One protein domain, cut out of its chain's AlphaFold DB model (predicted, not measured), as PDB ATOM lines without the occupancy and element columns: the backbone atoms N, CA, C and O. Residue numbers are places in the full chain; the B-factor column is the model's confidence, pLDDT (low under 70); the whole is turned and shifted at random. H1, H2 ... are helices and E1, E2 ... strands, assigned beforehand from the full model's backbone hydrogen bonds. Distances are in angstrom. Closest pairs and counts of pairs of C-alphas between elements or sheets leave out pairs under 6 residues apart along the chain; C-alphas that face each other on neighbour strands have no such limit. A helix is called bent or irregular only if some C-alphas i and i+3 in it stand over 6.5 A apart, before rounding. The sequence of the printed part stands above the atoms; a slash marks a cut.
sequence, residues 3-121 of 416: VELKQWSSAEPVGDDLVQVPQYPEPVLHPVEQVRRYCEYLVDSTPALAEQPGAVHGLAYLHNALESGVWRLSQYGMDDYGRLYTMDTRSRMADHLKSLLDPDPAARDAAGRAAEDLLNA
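This is residues 3 to 121 of the 416 residues of a protein of Saccharothrix sp. CB00851 (UniProt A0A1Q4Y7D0). A small parallel sheet of three strands, E1, E4 and E5, is sandwiched between two helices, H1 over one face and H3 over the other, in three layers. The little hairpin E2 and E3 lies at one end of the long axis, and H4 is set off at the other end, with residues 103 to 110 standing free. The printed part has 119 residues with four named helices and five named strands, in the order E1 E2 E3 H1 H2 E4 E5 H3 H4, of the class mixed, helices and strands. It is only just loose, close to compact, with a radius of gyration of the C-alphas of 16.3 A, and only just elongated, spanning 46 by 30 by 22 A.

Find C-alpha 3 at (262.246, 198.177, 211.952), where E1 begins; it runs to residue 6. E2 is residues 12 to 14 and E3 residues 18 to 20. From C-alpha 31 at (262.862, 192.217, 203.937), H1 runs 20.9 A to residue 45, and H2 follows at residues 47 to 50. E4, residues 58 to 62, is 13.7 A long; E5 is residues 83 to 86. H3, residues 87 to 99, is 19.6 A long, and H4, residues 105 to 119, runs 21.6 A to C-alpha 119 at (273.529, 202.147, 224.837). Both are irregular: C-alphas 88 and 91 are 7.8 A apart, and C-alphas 106 and 109 are 7.3 A apart.

Start at E4, the inner strand. It is parallel to E1, with N 4 and O 59 at 2.8 A, and to E5, with N 85 and O 60 at 2.8 A. H1 is on this sheet at a height of 6.8 A, over E4 and along the strands; its closest C-alphas to E4 are those of Val 32 and Ala 60, 5.5 A. On the opposite face, H3 is over E5 at a height of 8.8 A; look at the C-alphas of Tyr 85 and Met 93, their closest, 6.4 A. H1 and H2 touch only at the corner, with the C-alphas of Val 43 and Ala 50 closest at 5.2 A. The hairpin E2 and E3 is antiparallel, with N 14 and O 18 at 2.8 A. H4 is not on the sheet, and it is apart from H2, but only just, at 8.4 A. In H1 every O i to N i+4 pair is within hydrogen-bond range, in H3 7 of 9 and in H4 9 of 11; H2 is too short for such a pair.

The two C-alphas farthest apart, those of Pro 25 and Ala 106, are 50.6 A apart. The printed part has no cut. The link from E4 to E5, 20 residues, is long, and within it residues 69 to 77 have pLDDT under 70; the mean of the printed part is 85.0.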
ATOM      1  N   VAL A   3     263.257 197.857 212.960       90.88
ATOM      2  CA  VAL A   3     262.246 198.177 211.952       90.88
ATOM      3  C   VAL A   3     262.936 198.398 210.616       90.88
ATOM      4  O   VAL A   3     263.646 199.384 210.447       90.88
ATOM      5  N   GLU A   4     262.681 197.507 209.663       91.38
ATOM      6  CA  GLU A   4     263.128 197.656 208.281       91.38
ATOM      7  C   GLU A   4     262.050 198.378 207.466       91.38
ATOM      8  O   GLU A   4     260.917 197.907 207.341       91.38
ATOM      9  N   LEU A   5     262.388 199.537 206.898       91.00
ATOM     10  CA  LEU A   5     261.470 200.345 206.095       91.00
ATOM     11  C   LEU A   5     261.860 200.271 204.620       91.00
ATOM     12  O   LEU A   5     262.918 200.763 204.235       91.00
ATOM     13  N   LYS A   6     260.974 199.753 203.762       89.56
ATOM     14  CA  LYS A   6     261.202 199.750 202.306       89.56
ATOM     15  C   LYS A   6     260.091 200.473 201.557       89.56
ATOM     16  O   LYS A   6     258.905 200.299 201.842       89.56
ATOM     17  N   GLN A   7     260.475 201.240 200.538       89.62
ATOM     18  CA  GLN A   7     259.546 201.957 199.654       89.62
ATOM     19  C   GLN A   7     259.064 201.092 198.473       89.62
ATOM     20  O   GLN A   7     258.847 201.599 197.374       89.62
ATOM     21  N   TRP A   8     258.948 199.776 198.659       89.94
ATOM     22  CA  TRP A   8     258.666 198.843 197.567       89.94
ATOM     23  C   TRP A   8     257.169 198.722 197.290       89.94
ATOM     24  O   TRP A   8     256.366 198.643 198.219       89.94
ATOM     25  N   SER A   9     256.813 198.666 196.007       87.38
ATOM     26  CA  SER A   9     255.424 198.511 195.547       87.38
ATOM     27  C   SER A   9     255.098 197.092 195.067       87.38
ATOM     28  O   SER A   9     253.927 196.728 195.007       87.38
ATOM     29  N   SER A  10     256.116 196.297 194.724       85.94
ATOM     30  CA  SER A  10     255.998 194.901 194.278       85.94
ATOM     31  C   SER A  10     257.328 194.166 194.466       85.94
ATOM     32  O   SER A  10     258.382 194.785 194.308       85.94
ATOM     33  N   ALA A  11     257.281 192.861 194.737       86.81
ATOM     34  CA  ALA A  11     258.453 191.990 194.796       86.81
ATOM     35  C   ALA A  11     258.061 190.546 194.442       86.81
ATOM     36  O   ALA A  11     257.044 190.048 194.926       86.81
ATOM     37  N   GLU A  12     258.869 189.864 193.636       86.19
ATOM     38  CA  GLU A  12     258.657 188.462 193.264       86.19
ATOM     39  C   GLU A  12     259.706 187.568 193.936       86.19
ATOM     40  O   GLU A  12     260.881 187.924 193.926       86.19
ATOM     41  N   PRO A  13     259.339 186.421 194.533       85.50
ATOM     42  CA  PRO A  13     260.315 185.546 195.180       85.50
ATOM     43  C   PRO A  13     261.277 184.914 194.166       85.50
ATOM     44  O   PRO A  13     260.858 184.435 193.110       85.50
ATOM     45  N   VAL A  14     262.560 184.870 194.530       85.12
ATOM     46  CA  VAL A  14     263.645 184.223 193.784       85.12
ATOM     47  C   VAL A  14     264.357 183.252 194.724       85.12
ATOM     48  O   VAL A  14     265.280 183.616 195.446       85.12
ATOM     49  N   GLY A  15     263.930 181.991 194.718       79.00
ATOM     50  CA  GLY A  15     264.414 181.001 195.684       79.00
ATOM     51  C   GLY A  15     263.798 181.189 197.073       79.00
ATOM     52  O   GLY A  15     262.663 181.654 197.183       79.00
ATOM     53  N   ASP A  16     264.544 180.793 198.105       78.12
ATOM     54  CA  ASP A  16     264.015 180.645 199.465       78.12
ATOM     55  C   ASP A  16     264.145 181.894 200.332       78.12
ATOM     56  O   ASP A  16     263.419 182.011 201.308       78.12
ATOM     57  N   ASP A  17     265.041 182.832 200.026       85.50
ATOM     58  CA  ASP A  17     265.355 184.003 200.863       85.50
ATOM     59  C   ASP A  17     265.551 185.311 200.072       85.50
ATOM     60  O   ASP A  17     265.659 186.377 200.678       85.50
ATOM     61  N   LEU A  18     265.549 185.261 198.734       88.81
ATOM     62  CA  LEU A  18     265.716 186.434 197.868       88.81
ATOM     63  C   LEU A  18     264.413 186.826 197.169       88.81
ATOM     64  O   LEU A  18     263.509 186.020 196.946       88.81
ATOM     65  N   VAL A  19     264.342 188.091 196.771       89.25
ATOM     66  CA  VAL A  19     263.254 188.654 195.976       89.25
ATOM     67  C   VAL A  19     263.793 189.520 194.842       89.25
ATOM     68  O   VAL A  19     264.726 190.302 195.017       89.25
ATOM     69  N   GLN A  20     263.166 189.420 193.675       89.94
ATOM     70  CA  GLN A  20     263.346 190.360 192.581       89.94
ATOM     71  C   GLN A  20     262.405 191.543 192.779       89.94
ATOM     72  O   GLN A  20     261.188 191.391 192.897       89.94
ATOM     73  N   VAL A  21     262.973 192.741 192.768       89.69
ATOM     74  CA  VAL A  21     262.242 193.997 192.923       89.69
ATOM     75  C   VAL A  21     262.510 194.843 191.674       89.69
ATOM     76  O   VAL A  21     263.671 194.978 191.302       89.69
ATOM     77  N   PRO A  22     261.494 195.429 191.008       87.50
ATOM     78  CA  PRO A  22     261.690 196.124 189.729       87.50
ATOM     79  C   PRO A  22     262.696 197.281 189.763       87.50
ATOM     80  O   PRO A  22     263.269 197.631 188.735       87.50
ATOM     81  N   GLN A  23     262.887 197.902 190.931       86.50
ATOM     82  CA  GLN A  23     263.842 198.993 191.124       86.50
ATOM     83  C   GLN A  23     265.305 198.530 191.140       86.50
ATOM     84  O   GLN A  23     266.191 199.366 190.967       86.50
ATOM     85  N   TYR A  24     265.564 197.239 191.359       84.44
ATOM     86  CA  TYR A  24     266.911 196.692 191.459       84.44
ATOM     87  C   TYR A  24     267.202 195.770 190.270       84.44
ATOM     88  O   TYR A  24     266.344 194.972 189.885       84.44
ATOM     89  N   PRO A  25     268.401 195.868 189.670       81.56
ATOM     90  CA  PRO A  25     268.798 194.974 188.585       81.56
ATOM     91  C   PRO A  25     269.022 193.540 189.082       81.56
ATOM     92  O   PRO A  25     268.763 192.591 188.351       81.56
ATOM     93  N   GLU A  26     269.462 193.393 190.328       83.88
ATOM     94  CA  GLU A  26     269.816 192.121 190.954       83.88
ATOM     95  C   GLU A  26     268.793 191.748 192.040       83.88
ATOM     96  O   GLU A  26     268.169 192.643 192.628       83.88
ATOM     97  N   PRO A  27     268.603 190.445 192.323       88.38
ATOM     98  CA  PRO A  27     267.818 189.999 193.464       88.38
ATOM     99  C   PRO A  27     268.390 190.529 194.780       88.38
ATOM    100  O   PRO A  27     269.601 190.550 194.989       88.38
ATOM    101  N   VAL A  28     267.503 190.909 195.693       89.56
ATOM    102  CA  VAL A  28     267.853 191.411 197.026       89.56
ATOM    103  C   VAL A  28     267.260 190.513 198.100       89.56
ATOM    104  O   VAL A  28     266.338 189.739 197.842       89.56
ATOM    105  N   LEU A  29     267.780 190.611 199.320       89.56
ATOM    106  CA  LEU A  29     267.280 189.823 200.439       89.56
ATOM    107  C   LEU A  29     265.809 190.150 200.733       89.56
ATOM    108  O   LEU A  29     265.379 191.308 200.684       89.56
ATOM    109  N   HIS A  30     265.033 189.123 201.066       89.12
ATOM    110  CA  HIS A  30     263.667 189.300 201.524       89.12
ATOM    111  C   HIS A  30     263.646 190.187 202.787       89.12
ATOM    112  O   HIS A  30     264.400 189.935 203.725       89.12
ATOM    113  N   PRO A  31     262.767 191.197 202.890       90.19
ATOM    114  CA  PRO A  31     262.862 192.217 203.937       90.19
ATOM    115  C   PRO A  31     262.604 191.658 205.346       90.19
ATOM    116  O   PRO A  31     263.169 192.148 206.319       90.19
ATOM    117  N   VAL A  32     261.791 190.601 205.466       90.06
ATOM    118  CA  VAL A  32     261.622 189.871 206.740       90.06
ATOM    119  C   VAL A  32     262.891 189.110 207.118       90.06
ATOM    120  O   VAL A  32     263.240 189.056 208.289       90.06
ATOM    121  N   GLU A  33     263.584 188.541 206.136       89.00
ATOM    122  CA  GLU A  33     264.823 187.805 206.381       89.00
ATOM    123  C   GLU A  33     265.962 188.768 206.742       89.00
ATOM    124  O   GLU A  33     266.746 188.495 207.644       89.00
ATOM    125  N   GLN A  34     265.988 189.944 206.111       90.31
ATOM    126  CA  GLN A  34     266.906 191.033 206.437       90.31
ATOM    127  C   GLN A  34     266.763 191.468 207.904       90.31
ATOM    128  O   GLN A  34     267.736 191.426 208.655       90.31
ATOM    129  N   VAL A  35     265.548 191.815 208.353       92.19
ATOM    130  CA  VAL A  35     265.341 192.238 209.750       92.19
ATOM    131  C   VAL A  35     265.555 191.096 210.749       92.19
ATOM    132  O   VAL A  35     266.084 191.341 211.836       92.19
ATOM    133  N   ARG A  36     265.221 189.850 210.379       91.44
ATOM    134  CA  ARG A  36     265.495 188.668 211.207       91.44
ATOM    135  C   ARG A  36     266.989 188.526 211.471       91.44
ATOM    136  O   ARG A  36     267.393 188.432 212.626       91.44
ATOM    137  N   ARG A  37     267.804 188.604 210.421       88.75
ATOM    138  CA  ARG A  37     269.267 188.518 210.524       88.75
ATOM    139  C   ARG A  37     269.860 189.656 211.330       88.75
ATOM    140  O   ARG A  37     270.792 189.429 212.090       88.75
ATOM    141  N   TYR A  38     269.303 190.862 211.244       90.38
ATOM    142  CA  TYR A  38     269.724 191.943 212.133       90.38
ATOM    143  C   TYR A  38     269.412 191.649 213.604       90.38
ATOM    144  O   TYR A  38     270.226 191.964 214.469       90.38
ATOM    145  N   CYS A  39     268.261 191.038 213.899       90.81
ATOM    146  CA  CYS A  39     267.918 190.632 215.262       90.81
ATOM    147  C   CYS A  39     268.877 189.552 215.777       90.81
ATOM    148  O   CYS A  39     269.408 189.691 216.878       90.81
ATOM    149  N   GLU A  40     269.141 188.520 214.975       87.25
ATOM    150  CA  GLU A  40     270.096 187.454 215.300       87.25
ATOM    151  C   GLU A  40     271.502 188.017 215.519       87.25
ATOM    152  O   GLU A  40     272.118 187.768 216.553       87.25
ATOM    153  N   TYR A  41     271.970 188.867 214.602       85.31
ATOM    154  CA  TYR A  41     273.267 189.527 214.706       85.31
ATOM    155  C   TYR A  41     273.373 190.389 215.969       85.31
ATOM    156  O   TYR A  41     274.389 190.344 216.667       85.31
ATOM    157  N   LEU A  42     272.337 191.169 216.295       85.62
ATOM    158  CA  LEU A  42     272.313 191.996 217.500       85.62
ATOM    159  C   LEU A  42     272.412 191.138 218.769       85.62
ATOM    160  O   LEU A  42     273.170 191.474 219.679       85.62
ATOM    161  N   VAL A  43     271.678 190.026 218.824       85.44
ATOM    162  CA  VAL A  43     271.704 189.106 219.967       85.44
ATOM    163  C   VAL A  43     273.072 188.434 220.098       85.44
ATOM    164  O   VAL A  43     273.642 188.419 221.189       85.44
ATOM    165  N   ASP A  44     273.655 187.973 218.992       78.06
ATOM    166  CA  ASP A  44     274.971 187.321 218.973       78.06
ATOM    167  C   ASP A  44     276.126 188.267 219.334       78.06
ATOM    168  O   ASP A  44     277.132 187.855 219.930       78.06
ATOM    169  N   SER A  45     275.994 189.547 218.982       75.44
ATOM    170  CA  SER A  45     276.981 190.593 219.273       75.44
ATOM    171  C   SER A  45     276.795 191.265 220.639       75.44
ATOM    172  O   SER A  45     277.690 191.999 221.074       75.44
ATOM    173  N   THR A  46     275.693 190.976 221.347       82.00
ATOM    174  CA  THR A  46     275.334 191.610 222.625       82.00
ATOM    175  C   THR A  46     274.972 190.557 223.682       82.00
ATOM    176  O   THR A  46     273.803 190.196 223.825       82.00
ATOM    177  N   PRO A  47     275.939 190.092 224.500       79.94
ATOM    178  CA  PRO A  47     275.709 189.034 225.489       79.94
ATOM    179  C   PRO A  47     274.534 189.295 226.446       79.94
ATOM    180  O   PRO A  47     273.805 188.369 226.786       79.94
ATOM    181  N   ALA A  48     274.303 190.556 226.828       81.94
ATOM    182  CA  ALA A  48     273.189 190.938 227.696       81.94
ATOM    183  C   ALA A  48     271.806 190.661 227.070       81.94
ATOM    184  O   ALA A  48     270.860 190.354 227.790       81.94
ATOM    185  N   LEU A  49     271.689 190.742 225.738       84.44
ATOM    186  CA  LEU A  49     270.452 190.426 225.018       84.44
ATOM    187  C   LEU A  49     270.269 188.914 224.846       84.44
ATOM    188  O   LEU A  49     269.144 188.430 224.921       84.44
ATOM    189  N   ALA A  50     271.359 188.159 224.685       79.56
ATOM    190  CA  ALA A  50     271.308 186.696 224.614       79.56
ATOM    191  C   ALA A  50     270.778 186.050 225.910       79.56
ATOM    192  O   ALA A  50     270.156 184.990 225.867       79.56
ATOM    193  N   GLU A  51     270.976 186.700 227.059       82.12
ATOM    194  CA  GLU A  51     270.453 186.256 228.359       82.12
ATOM    195  C   GLU A  51     268.960 186.586 228.571       82.12
ATOM    196  O   GLU A  51     268.367 186.129 229.551       82.12
ATOM    197  N   GLN A  52     268.331 187.339 227.660       83.62
ATOM    198  CA  GLN A  52     266.939 187.792 227.766       83.62
ATOM    199  C   GLN A  52     266.096 187.346 226.555       83.62
ATOM    200  O   GLN A  52     265.880 188.121 225.617       83.62
ATOM    201  N   PRO A  53     265.565 186.106 226.558       79.00
ATOM    202  CA  PRO A  53     264.690 185.625 225.491       79.00
ATOM    203  C   PRO A  53     263.480 186.548 225.285       79.00
ATOM    204  O   PRO A  53     262.803 186.912 226.245       79.00
ATOM    205  N   GLY A  54     263.203 186.917 224.033       81.94
ATOM    206  CA  GLY A  54     262.097 187.815 223.681       81.94
ATOM    207  C   GLY A  54     262.375 189.309 223.899       81.94
ATOM    208  O   GLY A  54     261.483 190.123 223.688       81.94
ATOM    209  N   ALA A  55     263.591 189.719 224.283       85.38
ATOM    210  CA  ALA A  55     263.932 191.145 224.384       85.38
ATOM    211  C   ALA A  55     264.029 191.837 223.009       85.38
ATOM    212  O   ALA A  55     263.804 193.045 222.878       85.38
ATOM    213  N   VAL A  56     264.349 191.072 221.963       90.75
ATOM    214  CA  VAL A  56     264.536 191.573 220.600       90.75
ATOM    215  C   VAL A  56     263.358 191.156 219.732       90.75
ATOM    216  O   VAL A  56     262.930 190.009 219.748       90.75
ATOM    217  N   HIS A  57     262.847 192.120 218.975       92.38
ATOM    218  CA  HIS A  57     261.779 191.923 218.010       92.38
ATOM    219  C   HIS A  57     262.133 192.645 216.714       92.38
ATOM    220  O   HIS A  57     262.733 193.727 216.776       92.38
ATOM    221  N   GLY A  58     261.724 192.087 215.579       93.50
ATOM    222  CA  GLY A  58     261.985 192.622 214.250       93.50
ATOM    223  C   GLY A  58     260.734 192.657 213.377       93.50
ATOM    224  O   GLY A  58     259.904 191.744 213.383       93.50
ATOM    225  N   LEU A  59     260.580 193.737 212.612       93.75
ATOM    226  CA  LEU A  59     259.531 193.844 211.604       93.75
ATOM    227  C   LEU A  59     260.008 194.574 210.352       93.75
ATOM    228  O   LEU A  59     260.831 195.481 210.416       93.75
ATOM    229  N   ALA A  60     259.422 194.204 209.222       92.31
ATOM    230  CA  ALA A  60     259.556 194.874 207.945       92.31
ATOM    231  C   ALA A  60     258.243 195.575 207.586       92.31
ATOM    232  O   ALA A  60     257.166 194.978 207.667       92.31
ATOM    233  N   TYR A  61     258.328 196.833 207.157       92.06
ATOM    234  CA  TYR A  61     257.187 197.622 206.708       92.06
ATOM    235  C   TYR A  61     257.392 198.143 205.284       92.06
ATOM    236  O   TYR A  61     258.253 198.988 205.008       92.06
ATOM    237  N   LEU A  62     256.554 197.646 204.375       90.62
ATOM    238  CA  LEU A  62     256.513 198.018 202.966       90.62
ATOM    239  C   LEU A  62     255.418 199.068 202.753       90.62
ATOM    240  O   LEU A  62     254.245 198.747 202.567       90.62
ATOM    241  N   HIS A  63     255.776 200.348 202.794       88.12
ATOM    242  CA  HIS A  63     254.770 201.419 202.848       88.12
ATOM    243  C   HIS A  63     254.130 201.772 201.504       88.12
ATOM    244  O   HIS A  63     253.148 202.505 201.511       88.12
ATOM    245  N   ASN A  64     254.642 201.253 200.385       89.31
ATOM    246  CA  ASN A  64     254.041 201.403 199.051       89.31
ATOM    247  C   ASN A  64     253.331 200.121 198.570       89.31
ATOM    248  O   ASN A  64     252.789 200.092 197.466       89.31
ATOM    249  N   ALA A  65     253.336 199.071 199.394       87.25
ATOM    250  CA  ALA A  65     252.794 197.752 199.098       87.25
ATOM    251  C   ALA A  65     251.377 197.568 199.658       87.25
ATOM    252  O   ALA A  65     251.056 198.128 200.702       87.25
ATOM    253  N   LEU A  66     250.570 196.717 199.020       85.38
ATOM    254  CA  LEU A  66     249.257 196.268 199.515       85.38
ATOM    255  C   LEU A  66     249.270 194.759 199.738       85.38
ATOM    256  O   LEU A  66     249.771 194.063 198.866       85.38
ATOM    257  N   GLU A  67     248.672 194.230 200.802       79.19
ATOM    258  CA  GLU A  67     248.704 192.792 201.136       79.19
ATOM    259  C   GLU A  67     248.175 191.899 199.994       79.19
ATOM    260  O   GLU A  67     248.713 190.826 199.732       79.19
ATOM    261  N   SER A  68     247.172 192.377 199.247       72.56
ATOM    262  CA  SER A  68     246.573 191.680 198.098       72.56
ATOM    263  C   SER A  68     247.386 191.748 196.798       72.56
ATOM    264  O   SER A  68     246.930 191.251 195.767       72.56
ATOM    265  N   GLY A  69     248.521 192.451 196.791       68.12
ATOM    266  CA  GLY A  69     249.379 192.587 195.615       68.12
ATOM    267  C   GLY A  69     250.065 191.276 195.223       68.12
ATOM    268  O   GLY A  69     249.847 190.222 195.821       68.12
ATOM    269  N   VAL A  70     250.920 191.334 194.202       55.69
ATOM    270  CA  VAL A  70     251.725 190.184 193.764       55.69
ATOM    271  C   VAL A  70     252.850 189.954 194.781       55.69
ATOM    272  O   VAL A  70     253.992 190.324 194.552       55.69
ATOM    273  N   TRP A  71     252.503 189.373 195.927       65.62
ATOM    274  CA  TRP A  71     253.426 188.926 196.965       65.62
ATOM    275  C   TRP A  71     253.152 187.445 197.176       65.62
ATOM    276  O   TRP A  71     252.250 187.057 197.914       65.62
ATOM    277  N   ARG A  72     253.936 186.567 196.557       56.81
ATOM    278  CA  ARG A  72     253.985 185.165 197.006       56.81
ATOM    279  C   ARG A  72     254.924 185.031 198.210       56.81
ATOM    280  O   ARG A  72     255.727 184.113 198.268       56.81
ATOM    281  N   LEU A  73     254.831 185.962 199.162       59.50
ATOM    282  CA  LEU A  73     255.687 186.026 200.355       59.50
ATOM    283  C   LEU A  73     255.163 185.154 201.509       59.50
ATOM    284  O   LEU A  73     255.730 185.138 202.597       59.50
ATOM    285  N   SER A  74     254.102 184.382 201.272       50.38
ATOM    286  CA  SER A  74     253.443 183.508 202.249       50.38
ATOM    287  C   SER A  74     254.238 182.248 202.624       50.38
ATOM    288  O   SER A  74     253.669 181.326 203.203       50.38
ATOM    289  N   GLN A  75     255.515 182.164 202.250       55.81
ATOM    290  CA  GLN A  75     256.393 181.029 202.560       55.81
ATOM    291  C   GLN A  75     257.307 181.295 203.763       55.81
ATOM    292  O   GLN A  75     257.855 180.347 204.320       55.81
ATOM    293  N   TYR A  76     257.429 182.548 204.217       64.19
ATOM    294  CA  TYR A  76     258.251 182.879 205.380       64.19
ATOM    295  C   TYR A  76     257.443 182.777 206.668       64.19
ATOM    296  O   TYR A  76     256.398 183.417 206.817       64.19
ATOM    297  N   GLY A  77     257.949 181.986 207.617       65.69
ATOM    298  CA  GLY A  77     257.408 181.942 208.971       65.69
ATOM    299  C   GLY A  77     257.468 183.329 209.603       65.69
ATOM    300  O   GLY A  77     258.502 183.992 209.533       65.69
ATOM    301  N   MET A  78     256.355 183.768 210.186       75.06
ATOM    302  CA  MET A  78     256.334 184.951 211.040       75.06
ATOM    303  C   MET A  78     256.695 184.528 212.458       75.06
ATOM    304  O   MET A  78     256.055 183.638 213.020       75.06
ATOM    305  N   ASP A  79     257.696 185.180 213.027       83.81
ATOM    306  CA  ASP A  79     258.144 184.981 214.403       83.81
ATOM    307  C   ASP A  79     258.373 186.349 215.068       83.81
ATOM    308  O   ASP A  79     257.871 187.378 214.598       83.81
ATOM    309  N   ASP A  80     259.065 186.374 216.200       84.94
ATOM    310  CA  ASP A  80     259.355 187.625 216.898       84.94
ATOM    311  C   ASP A  80     260.452 188.438 216.200       84.94
ATOM    312  O   ASP A  80     260.458 189.661 216.311       84.94
ATOM    313  N   TYR A  81     261.333 187.803 215.423       89.31
ATOM    314  CA  TYR A  81     262.441 188.451 214.710       89.31
ATOM    315  C   TYR A  81     262.055 188.929 213.310       89.31
ATOM    316  O   TYR A  81     262.716 189.804 212.757       89.31
ATOM    317  N   GLY A  82     260.979 188.393 212.741       88.12
ATOM    318  CA  GLY A  82     260.557 188.696 211.387       88.12
ATOM    319  C   GLY A  82     259.041 188.709 211.227       88.12
ATOM    320  O   GLY A  82     258.409 187.668 211.049       88.12
ATOM    321  N   ARG A  83     258.457 189.911 211.180       89.88
ATOM    322  CA  ARG A  83     257.055 190.133 210.775       89.88
ATOM    323  C   ARG A  83     256.957 191.087 209.597       89.88
ATOM    324  O   ARG A  83     257.718 192.043 209.522       89.88
ATOM    325  N   LEU A  84     255.995 190.862 208.704       89.81
ATOM    326  CA  LEU A  84     255.763 191.713 207.536       89.81
ATOM    327  C   LEU A  84     254.489 192.537 207.701       89.81
ATOM    328  O   LEU A  84     253.434 191.997 208.028       89.81
ATOM    329  N   TYR A  85     254.586 193.825 207.395       90.88
ATOM    330  CA  TYR A  85     253.454 194.735 207.295       90.88
ATOM    331  C   TYR A  85     253.507 195.505 205.970       90.88
ATOM    332  O   TYR A  85     254.573 195.890 205.492       90.88
ATOM    333  N   THR A  86     252.342 195.771 205.395       91.00
ATOM    334  CA  THR A  86     252.127 196.560 204.177       91.00
ATOM    335  C   THR A  86     251.306 197.814 204.490       91.00
ATOM    336  O   THR A  86     250.814 197.987 205.612       91.00
ATOM    337  N   MET A  87     251.155 198.715 203.514       90.38
ATOM    338  CA  MET A  87     250.457 200.000 203.663       90.38
ATOM    339  C   MET A  87     249.061 199.845 204.292       90.38
ATOM    340  O   MET A  87     248.687 200.595 205.195       90.38
ATOM    341  N   ASP A  88     248.304 198.846 203.844       90.31
ATOM    342  CA  ASP A  88     246.940 198.523 204.270       90.31
ATOM    343  C   ASP A  88     246.863 197.777 205.613       90.31
ATOM    344  O   ASP A  88     245.802 197.715 206.232       90.31
ATOM    345  N   THR A  89     247.991 197.293 206.139       90.88
ATOM    346  CA  THR A  89     248.067 196.614 207.444       90.88
ATOM    347  C   THR A  89     248.676 197.491 208.536       90.88
ATOM    348  O   THR A  89     249.007 197.003 209.619       90.88
ATOM    349  N   ARG A  90     248.818 198.797 208.284       90.94
ATOM    350  CA  ARG A  90     249.426 199.764 209.210       90.94
ATOM    351  C   ARG A  90     248.787 199.758 210.603       90.94
ATOM    352  O   ARG A  90     249.500 199.901 211.592       90.94
ATOM    353  N   SER A  91     247.468 199.576 210.700       93.31
ATOM    354  CA  SER A  91     246.780 199.500 211.998       93.31
ATOM    355  C   SER A  91     247.233 198.281 212.806       93.31
ATOM    356  O   SER A  91     247.590 198.433 213.969       93.31
ATOM    357  N   ARG A  92     247.347 197.103 212.167       92.25
ATOM    358  CA  ARG A  92     247.873 195.880 212.805       92.25
ATOM    359  C   ARG A  92     249.315 196.064 213.281       92.25
ATOM    360  O   ARG A  92     249.653 195.638 214.380       92.25
ATOM    361  N   MET A  93     250.143 196.742 212.483       91.50
ATOM    362  CA  MET A  93     251.512 197.096 212.874       91.50
ATOM    363  C   MET A  93     251.530 197.986 214.120       91.50
ATOM    364  O   MET A  93     252.292 197.732 215.048       91.50
ATOM    365  N   ALA A  94     250.690 199.024 214.155       91.25
ATOM    366  CA  ALA A  94     250.611 199.936 215.290       91.25
ATOM    367  C   ALA A  94     250.135 199.230 216.568       91.25
ATOM    368  O   ALA A  94     250.674 199.497 217.640       91.25
ATOM    369  N   ASP A  95     249.165 198.323 216.461       92.88
ATOM    370  CA  ASP A  95     248.675 197.543 217.600       92.88
ATOM    371  C   ASP A  95     249.752 196.589 218.134       92.88
ATOM    372  O   ASP A  95     249.964 196.515 219.343       92.88
ATOM    373  N   HIS A  96     250.509 195.939 217.245       90.00
ATOM    374  CA  HIS A  96     251.648 195.110 217.634       90.00
ATOM    375  C   HIS A  96     252.753 195.925 218.320       90.00
ATOM    376  O   HIS A  96     253.228 195.539 219.385       90.00
ATOM    377  N   LEU A  97     253.120 197.085 217.769       88.56
ATOM    378  CA  LEU A  97     254.101 197.976 218.395       88.56
ATOM    379  C   LEU A  97     253.659 198.395 219.800       88.56
ATOM    380  O   LEU A  97     254.457 198.341 220.729       88.56
ATOM    381  N   LYS A  98     252.383 198.750 219.979       89.44
ATOM    382  CA  LYS A  98     251.834 199.086 221.300       89.44
ATOM    383  C   LYS A  98     251.862 197.907 222.266       89.44
ATOM    384  O   LYS A  98     252.097 198.134 223.443       89.44
ATOM    385  N   SER A  99     251.649 196.674 221.798       89.75
ATOM    386  CA  SER A  99     251.703 195.491 222.675       89.75
ATOM    387  C   SER A  99     253.096 195.191 223.231       89.75
ATOM    388  O   SER A  99     253.206 194.464 224.211       89.75
ATOM    389  N   LEU A 100     254.143 195.751 222.620       86.56
ATOM    390  CA  LEU A 100     255.537 195.549 223.023       86.56
ATOM    391  C   LEU A 100     256.087 196.689 223.886       86.56
ATOM    392  O   LEU A 100     257.190 196.578 224.414       86.56
ATOM    393  N   LEU A 101     255.350 197.793 224.004       84.62
ATOM    394  CA  LEU A 101     255.744 198.948 224.802       84.62
ATOM    395  C   LEU A 101     254.989 198.926 226.125       84.62
ATOM    396  O   LEU A 101     253.777 198.722 226.137       84.62
ATOM    397  N   ASP A 102     255.695 199.184 227.226       85.06
ATOM    398  CA  ASP A 102     255.065 199.358 228.533       85.06
ATOM    399  C   ASP A 102     254.334 200.717 228.571       85.06
ATOM    400  O   ASP A 102     254.985 201.763 228.455       85.06
ATOM    401  N   PRO A 103     252.990 200.741 228.664       83.81
ATOM    402  CA  PRO A 103     252.233 201.984 228.679       83.81
ATOM    403  C   PRO A 103     252.197 202.638 230.067       83.81
ATOM    404  O   PRO A 103     251.672 203.749 230.172       83.81
ATOM    405  N   ASP A 104     252.688 201.973 231.123       88.75
ATOM    406  CA  ASP A 104     252.628 202.479 232.492       88.75
ATOM    407  C   ASP A 104     253.616 203.645 232.689       88.75
ATOM    408  O   ASP A 104     254.835 203.457 232.618       88.75
ATOM    409  N   PRO A 105     253.140 204.868 233.001       87.75
ATOM    410  CA  PRO A 105     254.025 205.988 233.301       87.75
ATOM    411  C   PRO A 105     254.985 205.723 234.471       87.75
ATOM    412  O   PRO A 105     256.048 206.342 234.523       87.75
ATOM    413  N   ALA A 106     254.645 204.814 235.394       91.25
ATOM    414  CA  ALA A 106     255.519 204.424 236.499       91.25
ATOM    415  C   ALA A 106     256.756 203.629 236.037       91.25
ATOM    416  O   ALA A 106     257.781 203.646 236.719       91.25
ATOM    417  N   ALA A 107     256.711 202.995 234.861       89.12
ATOM    418  CA  ALA A 107     257.839 202.267 234.288       89.12
ATOM    419  C   ALA A 107     258.903 203.187 233.658       89.12
ATOM    420  O   ALA A 107     259.975 202.715 233.279       89.12
ATOM    421  N   ARG A 108     258.657 204.505 233.573       88.75
ATOM    422  CA  ARG A 108     259.528 205.466 232.870       88.75
ATOM    423  C   ARG A 108     260.986 205.428 233.328       88.75
ATOM    424  O   ARG A 108     261.880 205.405 232.487       88.75
ATOM    425  N   ASP A 109     261.233 205.404 234.635       90.12
ATOM    426  CA  ASP A 109     262.602 205.387 235.166       90.12
ATOM    427  C   ASP A 109     263.306 204.052 234.883       90.12
ATOM    428  O   ASP A 109     264.514 204.017 234.650       90.12
ATOM    429  N   ALA A 110     262.560 202.943 234.893       87.69
ATOM    430  CA  ALA A 110     263.089 201.628 234.543       87.69
ATOM    431  C   ALA A 110     263.397 201.527 233.042       87.69
ATOM    432  O   ALA A 110     264.462 201.041 232.677       87.69
ATOM    433  N   ALA A 111     262.517 202.058 232.189       86.19
ATOM    434  CA  ALA A 111     262.735 202.151 230.749       86.19
ATOM    435  C   ALA A 111     263.955 203.024 230.411       86.19
ATOM    436  O   ALA A 111     264.744 202.662 229.543       86.19
ATOM    437  N   GLY A 112     264.145 204.136 231.134       87.62
ATOM    438  CA  GLY A 112     265.332 204.983 231.008       87.62
ATOM    439  C   GLY A 112     266.625 204.223 231.306       87.62
ATOM    440  O   GLY A 112     267.542 204.251 230.491       87.62
ATOM    441  N   ARG A 113     266.666 203.474 232.416       88.00
ATOM    442  CA  ARG A 113     267.819 202.623 232.757       88.00
ATOM    443  C   ARG A 113     268.072 201.537 231.716       88.00
ATOM    444  O   ARG A 113     269.202 201.381 231.289       88.00
ATOM    445  N   ALA A 114     267.033 200.848 231.248       85.19
ATOM    446  CA  ALA A 114     267.181 199.819 230.218       85.19
ATOM    447  C   ALA A 114     267.731 200.383 228.893       85.19
ATOM    448  O   ALA A 114     268.530 199.730 228.225       85.19
ATOM    449  N   ALA A 115     267.329 201.602 228.514       85.81
ATOM    450  CA  ALA A 115     267.884 202.282 227.346       85.81
ATOM    451  C   ALA A 115     269.366 202.632 227.545       85.81
ATOM    452  O   ALA A 115     270.171 202.431 226.640       85.81
ATOM    453  N   GLU A 116     269.731 203.119 228.729       86.56
ATOM    454  CA  GLU A 116     271.114 203.442 229.085       86.56
ATOM    455  C   GLU A 116     271.996 202.183 229.149       86.56
ATOM    456  O   GLU A 116     273.116 202.189 228.639       86.56
ATOM    457  N   ASP A 117     271.470 201.076 229.678       85.88
ATOM    458  CA  ASP A 117     272.126 199.766 229.694       85.88
ATOM    459  C   ASP A 117     272.371 199.242 228.272       85.88
ATOM    460  O   ASP A 117     273.447 198.718 227.991       85.88
ATOM    461  N   LEU A 118     271.405 199.408 227.358       84.31
ATOM    462  CA  LEU A 118     271.557 199.022 225.952       84.31
ATOM    463  C   LEU A 118     272.590 199.894 225.224       84.31
ATOM    464  O   LEU A 118     273.421 199.366 224.489       84.31
ATOM    465  N   LEU A 119     272.566 201.215 225.438       83.19
ATOM    466  CA  LEU A 119     273.529 202.147 224.837       83.19
ATOM    467  C   LEU A 119     274.963 201.875 225.308       83.19
ATOM    468  O   LEU A 119     275.899 201.952 224.517       83.19
ATOM    469  N   ASN A 120     275.127 201.517 226.582       80.06
ATOM    470  CA  ASN A 120     276.422 201.176 227.169       80.06
ATOM    471  C   ASN A 120     276.762 199.683 227.053       80.06
ATOM    472  O   ASN A 120     277.804 199.245 227.554       80.06
ATOM    473  N   ALA A 121     275.898 198.883 226.419       78.06
ATOM    474  CA  ALA A 121     276.126 197.459 226.271       78.06
ATOM    475  C   ALA A 121     277.423 197.227 225.497       78.06
ATOM    476  O   ALA A 121     277.767 197.927 224.541       78.06
TER     477      ALA A 121